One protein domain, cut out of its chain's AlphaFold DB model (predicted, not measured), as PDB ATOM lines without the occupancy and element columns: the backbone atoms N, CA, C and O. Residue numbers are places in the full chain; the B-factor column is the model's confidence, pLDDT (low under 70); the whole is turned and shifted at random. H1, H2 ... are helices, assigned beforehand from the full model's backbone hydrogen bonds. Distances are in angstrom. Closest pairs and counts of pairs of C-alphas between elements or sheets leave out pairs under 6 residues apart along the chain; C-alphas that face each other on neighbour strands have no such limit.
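What this domain is: This is residues 14 to 68 of the 184 residues of an uncharacterized protein of Botrytis elliptica (UniProt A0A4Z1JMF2). Two helices, H1 and the longer H2, make a splayed helical hairpin that touches over part of H2; the long loop joining them reaches out to a tip near Asp 28 at one end of the model. After H2, a long stretch without a named element turns round at the other end, near Leu 52, and folds back toward the level of H2's first residues. The printed part has 55 residues with two named helices, H1 then H2, and no named strand; its class is all helix, though under half of the residues, 24 of 55, are in named elements. It is elongated, spanning 37 by 22 by 13 A, and only just loose, close to compact, with a radius of gyration of the C-alphas of 12.4 A.

How they stand to each other: Start with H1, residues 14 to 23, and go on to H2, residues 36 to 49: they form a helical hairpin. They touch, and the closest C-alphas, those of Leu 19 and Met 43, are 7.0 A apart. H2 touches H1 with residues 39 to 43 alone. Their lines stand at a steep tilt of 41 degrees, and they run opposite ways. In H1 every O i to N i+4 pair is within hydrogen-bond range; in H2, 8 of 10 are.

Where its parts are: Find C-alpha 14 at (6.162, -9.436, -26.640); from there H1 runs 14.1 A to C-alpha 23. In the link, residues 26 to 27 pair with residues 30 to 31, antiparallel. Find C-alpha 36 at (7.505, 3.395, -39.360), where H2 begins; it runs 20.5 A to C-alpha 49 at (17.643, -6.256, -24.385).

The domain as a whole: The two C-alphas farthest apart, those of Asp 28 and Leu 52, are 38.0 A apart. The link from H1 to H2 is long, with 12 residues, and residues 50 to 68 hold no named element. The printed part has no cut. Its mean pLDDT is 84.8, and residues 24 to 33 are under 70.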
ATOM      1  N   SER A  14       5.478 -10.574 -27.250       91.06
ATOM      2  CA  SER A  14       6.162  -9.436 -26.640       91.06
ATOM      3  C   SER A  14       6.689  -8.433 -27.664       91.06
ATOM      4  O   SER A  14       6.503  -7.237 -27.474       91.06
ATOM      5  N   GLU A  15       7.242  -8.902 -28.784       92.25
ATOM      6  CA  GLU A  15       7.628  -8.072 -29.939       92.25
ATOM      7  C   GLU A  15       6.413  -7.299 -30.478       92.25
ATOM      8  O   GLU A  15       6.456  -6.083 -30.669       92.25
ATOM      9  N   SER A  16       5.276  -7.988 -30.622       91.06
ATOM     10  CA  SER A  16       4.007  -7.378 -31.039       91.06
ATOM     11  C   SER A  16       3.442  -6.414 -29.991       91.06
ATOM     12  O   SER A  16       2.927  -5.351 -30.344       91.06
ATOM     13  N   ALA A  17       3.537  -6.760 -28.705       89.81
ATOM     14  CA  ALA A  17       3.059  -5.930 -27.602       89.81
ATOM     15  C   ALA A  17       3.887  -4.650 -27.454       89.81
ATOM     16  O   ALA A  17       3.322  -3.574 -27.253       89.81
ATOM     17  N   TYR A  18       5.209  -4.742 -27.606       92.12
ATOM     18  CA  TYR A  18       6.081  -3.579 -27.592       92.12
ATOM     19  C   TYR A  18       5.802  -2.682 -28.797       92.12
ATOM     20  O   TYR A  18       5.553  -1.492 -28.602       92.12
ATOM     21  N   LEU A  19       5.712  -3.249 -30.010       91.12
ATOM     22  CA  LEU A  19       5.325  -2.493 -31.202       91.12
ATOM     23  C   LEU A  19       3.984  -1.771 -31.004       91.12
ATOM     24  O   LEU A  19       3.847  -0.609 -31.381       91.12
ATOM     25  N   HIS A  20       3.007  -2.441 -30.386       87.88
ATOM     26  CA  HIS A  20       1.722  -1.837 -30.056       87.88
ATOM     27  C   HIS A  20       1.870  -0.682 -29.053       87.88
ATOM     28  O   HIS A  20       1.298   0.389 -29.268       87.88
ATOM     29  N   SER A  21       2.675  -0.861 -28.002       87.31
ATOM     30  CA  SER A  21       2.900   0.146 -26.957       87.31
ATOM     31  C   SER A  21       3.535   1.430 -27.485       87.31
ATOM     32  O   SER A  21       3.083   2.516 -27.129       87.31
ATOM     33  N   ILE A  22       4.507   1.323 -28.396       85.50
ATOM     34  CA  ILE A  22       5.159   2.496 -28.984       85.50
ATOM     35  C   ILE A  22       4.222   3.217 -29.958       85.50
ATOM     36  O   ILE A  22       4.254   4.436 -30.032       85.50
ATOM     37  N   THR A  23       3.294   2.526 -30.633       74.19
ATOM     38  CA  THR A  23       2.212   3.204 -31.381       74.19
ATOM     39  C   THR A  23       1.180   3.910 -30.514       74.19
ATOM     40  O   THR A  23       0.493   4.804 -30.999       74.19
ATOM     41  N   MET A  24       1.040   3.517 -29.250       64.50
ATOM     42  CA  MET A  24       0.009   4.017 -28.337       64.50
ATOM     43  C   MET A  24       0.487   5.216 -27.505       64.50
ATOM     44  O   MET A  24       0.045   5.405 -26.373       64.50
ATOM     45  N   HIS A  25       1.362   6.068 -28.044       59.41
ATOM     46  CA  HIS A  25       1.608   7.366 -27.422       59.41
ATOM     47  C   HIS A  25       0.416   8.295 -27.677       59.41
ATOM     48  O   HIS A  25       0.266   8.901 -28.737       59.41
ATOM     49  N   THR A  26      -0.455   8.380 -26.677       52.38
ATOM     50  CA  THR A  26      -1.554   9.336 -26.601       52.38
ATOM     51  C   THR A  26      -1.042  10.661 -26.053       52.38
ATOM     52  O   THR A  26      -0.938  10.852 -24.844       52.38
ATOM     53  N   ALA A  27      -0.755  11.610 -26.940       53.25
ATOM     54  CA  ALA A  27      -0.817  13.016 -26.560       53.25
ATOM     55  C   ALA A  27      -2.303  13.418 -26.587       53.25
ATOM     56  O   ALA A  27      -2.972  13.262 -27.609       53.25
ATOM     57  N   ASP A  28      -2.850  13.845 -25.447       59.66
ATOM     58  CA  ASP A  28      -4.226  14.356 -25.322       59.66
ATOM     59  C   ASP A  28      -5.348  13.375 -25.724       59.66
ATOM     60  O   ASP A  28      -6.414  13.774 -26.192       59.66
ATOM     61  N   GLY A  29      -5.118  12.066 -25.566       61.00
ATOM     62  CA  GLY A  29      -6.101  11.033 -25.919       61.00
ATOM     63  C   GLY A  29      -6.244  10.774 -27.425       61.00
ATOM     64  O   GLY A  29      -7.100   9.985 -27.821       61.00
ATOM     65  N   LYS A  30      -5.399  11.386 -28.266       62.62
ATOM     66  CA  LYS A  30      -5.315  11.085 -29.701       62.62
ATOM     67  C   LYS A  30      -4.175  10.111 -29.967       62.62
ATOM     68  O   LYS A  30      -3.042  10.356 -29.565       62.62
ATOM     69  N   GLU A  31      -4.477   9.012 -30.653       64.75
ATOM     70  CA  GLU A  31      -3.460   8.074 -31.128       64.75
ATOM     71  C   GLU A  31      -2.572   8.775 -32.156       64.75
ATOM     72  O   GLU A  31      -3.033   9.159 -33.233       64.75
ATOM     73  N   VAL A  32      -1.298   8.968 -31.818       67.19
ATOM     74  CA  VAL A  32      -0.320   9.521 -32.753       67.19
ATOM     75  C   VAL A  32       0.358   8.360 -33.463       67.19
ATOM     76  O   VAL A  32       1.105   7.591 -32.863       67.19
ATOM     77  N   THR A  33       0.113   8.230 -34.766       67.12
ATOM     78  CA  THR A  33       0.828   7.249 -35.587       67.12
ATOM     79  C   THR A  33       2.291   7.667 -35.703       67.12
ATOM     80  O   THR A  33       2.611   8.702 -36.288       67.12
ATOM     81  N   ILE A  34       3.189   6.866 -35.131       77.25
ATOM     82  CA  ILE A  34       4.631   7.081 -35.245       77.25
ATOM     83  C   ILE A  34       5.091   6.717 -36.656       77.25
ATOM     84  O   ILE A  34       4.591   5.779 -37.272       77.25
ATOM     85  N   ASN A  35       6.084   7.446 -37.169       84.50
ATOM     86  CA  ASN A  35       6.742   7.102 -38.424       84.50
ATOM     87  C   ASN A  35       7.301   5.657 -38.359       84.50
ATOM     88  O   ASN A  35       8.075   5.368 -37.439       84.50
ATOM     89  N   PRO A  36       7.005   4.773 -39.334       85.94
ATOM     90  CA  PRO A  36       7.505   3.395 -39.360       85.94
ATOM     91  C   PRO A  36       9.021   3.272 -39.162       85.94
ATOM     92  O   PRO A  36       9.493   2.325 -38.543       85.94
ATOM     93  N   ARG A  37       9.807   4.246 -39.644       87.44
ATOM     94  CA  ARG A  37      11.264   4.273 -39.442       87.44
ATOM     95  C   ARG A  37      11.648   4.506 -37.985       87.44
ATOM     96  O   ARG A  37      12.585   3.885 -37.503       87.44
ATOM     97  N   ALA A  38      10.937   5.380 -37.278       89.25
ATOM     98  CA  ALA A  38      11.188   5.617 -35.859       89.25
ATOM     99  C   ALA A  38      10.812   4.384 -35.022       89.25
ATOM    100  O   ALA A  38      11.584   3.985 -34.155       89.25
ATOM    101  N   ALA A  39       9.689   3.733 -35.345       90.56
ATOM    102  CA  ALA A  39       9.303   2.470 -34.721       90.56
ATOM    103  C   ALA A  39      10.341   1.368 -34.979       90.56
ATOM    104  O   ALA A  39      10.776   0.710 -34.044       90.56
ATOM    105  N   MET A  40      10.825   1.231 -36.216       92.50
ATOM    106  CA  MET A  40      11.912   0.312 -36.571       92.50
ATOM    107  C   MET A  40      13.175   0.534 -35.719       92.50
ATOM    108  O   MET A  40      13.738  -0.433 -35.202       92.50
ATOM    109  N   TYR A  41      13.603   1.788 -35.521       91.12
ATOM    110  CA  TYR A  41      14.748   2.096 -34.654       91.12
ATOM    111  C   TYR A  41      14.498   1.687 -33.200       91.12
ATOM    112  O   TYR A  41      15.365   1.066 -32.590       91.12
ATOM    113  N   GLN A  42      13.317   1.982 -32.654       92.88
ATOM    114  CA  GLN A  42      12.973   1.592 -31.283       92.88
ATOM    115  C   GLN A  42      12.901   0.073 -31.116       92.88
ATOM    116  O   GLN A  42      13.484  -0.454 -30.177       92.88
ATOM    117  N   MET A  43      12.279  -0.637 -32.060       93.75
ATOM    118  CA  MET A  43      12.234  -2.103 -32.080       93.75
ATOM    119  C   MET A  43      13.639  -2.709 -32.087       93.75
ATOM    120  O   MET A  43      13.910  -3.645 -31.342       93.75
ATOM    121  N   THR A  44      14.546  -2.151 -32.894       93.44
ATOM    122  CA  THR A  44      15.941  -2.612 -32.977       93.44
ATOM    123  C   THR A  44      16.678  -2.394 -31.655       93.44
ATOM    124  O   THR A  44      17.395  -3.279 -31.199       93.44
ATOM    125  N   ILE A  45      16.480  -1.242 -31.005       93.06
ATOM    126  CA  ILE A  45      17.070  -0.951 -29.691       93.06
ATOM    127  C   ILE A  45      16.502  -1.890 -28.620       93.06
ATOM    128  O   ILE A  45      17.258  -2.418 -27.806       93.06
ATOM    129  N   GLU A  46      15.186  -2.110 -28.614       94.81
ATOM    130  CA  GLU A  46      14.535  -2.975 -27.631       94.81
ATOM    131  C   GLU A  46      14.999  -4.422 -27.782       94.81
ATOM    132  O   GLU A  46      15.363  -5.058 -26.797       94.81
ATOM    133  N   GLN A  47      15.100  -4.911 -29.018       93.88
ATOM    134  CA  GLN A  47      15.521  -6.271 -29.330       93.88
ATOM    135  C   GLN A  47      16.883  -6.637 -28.710       93.88
ATOM    136  O   GLN A  47      17.053  -7.767 -28.255       93.88
ATOM    137  N   VAL A  48      17.819  -5.687 -28.595       93.56
ATOM    138  CA  VAL A  48      19.123  -5.905 -27.936       93.56
ATOM    139  C   VAL A  48      18.964  -6.330 -26.471       93.56
ATOM    140  O   VAL A  48      19.739  -7.142 -25.968       93.56
ATOM    141  N   LYS A  49      17.932  -5.845 -25.770       93.88
ATOM    142  CA  LYS A  49      17.643  -6.256 -24.385       93.88
ATOM    143  C   LYS A  49      17.169  -7.705 -24.301       93.88
ATOM    144  O   LYS A  49      17.353  -8.341 -23.265       93.88
ATOM    145  N   HIS A  50      16.579  -8.206 -25.378       94.00
ATOM    146  CA  HIS A  50      15.997  -9.537 -25.499       94.00
ATOM    147  C   HIS A  50      16.914 -10.527 -26.240       94.00
ATOM    148  O   HIS A  50      16.486 -11.640 -26.536       94.00
ATOM    149  N   HIS A  51      18.158 -10.141 -26.552       89.62
ATOM    150  CA  HIS A  51      19.202 -11.001 -27.130       89.62
ATOM    151  C   HIS A  51      20.064 -11.666 -26.061       89.62
ATOM    152  O   HIS A  51      20.042 -11.262 -24.904       89.62
ATOM    153  N   LEU A  52      20.849 -12.681 -26.437       89.75
ATOM    154  CA  LEU A  52      21.712 -13.415 -25.505       89.75
ATOM    155  C   LEU A  52      22.639 -12.455 -24.731       89.75
ATOM    156  O   LEU A  52      23.439 -11.743 -25.329       89.75
ATOM    157  N   GLY A  53      22.526 -12.450 -23.399       88.19
ATOM    158  CA  GLY A  53      23.256 -11.530 -22.510       88.19
ATOM    159  C   GLY A  53      22.546 -10.196 -22.231       88.19
ATOM    160  O   GLY A  53      23.007  -9.424 -21.393       88.19
ATOM    161  N   GLY A  54      21.416  -9.935 -22.886       90.94
ATOM    162  CA  GLY A  54      20.533  -8.808 -22.616       90.94
ATOM    163  C   GLY A  54      19.713  -8.992 -21.336       90.94
ATOM    164  O   GLY A  54      19.451 -10.107 -20.881       90.94
ATOM    165  N   VAL A  55      19.289  -7.868 -20.751       93.06
ATOM    166  CA  VAL A  55      18.604  -7.824 -19.445       93.06
ATOM    167  C   VAL A  55      17.254  -8.550 -19.412       93.06
ATOM    168  O   VAL A  55      16.836  -8.990 -18.344       93.06
ATOM    169  N   ALA A  56      16.579  -8.695 -20.554       91.69
ATOM    170  CA  ALA A  56      15.263  -9.322 -20.672       91.69
ATOM    171  C   ALA A  56      15.319 -10.752 -21.245       91.69
ATOM    172  O   ALA A  56      14.321 -11.471 -21.205       91.69
ATOM    173  N   PHE A  57      16.485 -11.201 -21.725       91.50
ATOM    174  CA  PHE A  57      16.644 -12.470 -22.447       91.50
ATOM    175  C   PHE A  57      16.141 -13.695 -21.685       91.50
ATOM    176  O   PHE A  57      15.476 -14.551 -22.257       91.50
ATOM    177  N   ALA A  58      16.459 -13.785 -20.390       91.50
ATOM    178  CA  ALA A  58      16.096 -14.946 -19.578       91.50
ATOM    179  C   ALA A  58      14.576 -15.085 -19.372       91.50
ATOM    180  O   ALA A  58      14.102 -16.183 -19.094       91.50
ATOM    181  N   GLN A  59      13.828 -13.982 -19.476       91.06
ATOM    182  CA  GLN A  59      12.380 -13.958 -19.268       91.06
ATOM    183  C   GLN A  59      11.613 -14.050 -20.587       91.06
ATOM    184  O   GLN A  59      10.587 -14.721 -20.652       91.06
ATOM    185  N   ASP A  60      12.103 -13.370 -21.621       90.81
ATOM    186  CA  ASP A  60      11.391 -13.185 -22.879       90.81
ATOM    187  C   ASP A  60      12.393 -12.996 -24.032       90.81
ATOM    188  O   ASP A  60      12.710 -11.867 -24.408       90.81
ATOM    189  N   PRO A  61      12.975 -14.079 -24.570       90.50
ATOM    190  CA  PRO A  61      13.960 -13.985 -25.637       90.50
ATOM    191  C   PRO A  61      13.283 -13.615 -26.959       90.50
ATOM    192  O   PRO A  61      12.355 -14.287 -27.411       90.50
ATOM    193  N   TRP A  62      13.783 -12.570 -27.616       91.62
ATOM    194  CA  TRP A  62      13.312 -12.196 -28.947       91.62
ATOM    195  C   TRP A  62      14.179 -12.860 -30.015       91.62
ATOM    196  O   TRP A  62      15.406 -12.933 -29.865       91.62
ATOM    197  N   PRO A  63      13.580 -13.312 -31.130       88.31
ATOM    198  CA  PRO A  63      14.354 -13.763 -32.273       88.31
ATOM    199  C   PRO A  63      15.193 -12.608 -32.834       88.31
ATOM    200  O   PRO A  63      14.763 -11.452 -32.865       88.31
ATOM    201  N   ILE A  64      16.397 -12.927 -33.310       87.81
ATOM    202  CA  ILE A  64      17.212 -11.985 -34.083       87.81
ATOM    203  C   ILE A  64      16.509 -11.762 -35.428       87.81
ATOM    204  O   ILE A  64      16.258 -12.708 -36.174       87.81
ATOM    205  N   ARG A  65      16.175 -10.506 -35.712       87.62
ATOM    206  CA  ARG A  65      15.407 -10.062 -36.878       87.62
ATOM    207  C   ARG A  65      15.844  -8.664 -37.281       87.62
ATOM    208  O   ARG A  65      16.000  -7.802 -36.425       87.62
ATOM    209  N   GLU A  66      15.928  -8.437 -38.583       89.75
ATOM    210  CA  GLU A  66      15.998  -7.100 -39.160       89.75
ATOM    211  C   GLU A  66      14.587  -6.537 -39.361       89.75
ATOM    212  O   GLU A  66      13.777  -7.082 -40.116       89.75
ATOM    213  N   TYR A  67      14.276  -5.443 -38.670       90.94
ATOM    214  CA  TYR A  67      13.021  -4.733 -38.874       90.94
ATOM    215  C   TYR A  67      13.120  -3.866 -40.124       90.94
ATOM    216  O   TYR A  67      14.051  -3.079 -40.277       90.94
ATOM    217  N   THR A  68      12.120  -3.962 -40.993       91.50
ATOM    218  CA  THR A  68      11.950  -3.045 -42.124       91.50
ATOM    219  C   THR A  68      10.704  -2.195 -41.906       91.50
ATOM    220  O   THR A  68       9.775  -2.602 -41.204       91.50
TER     221      THR A  68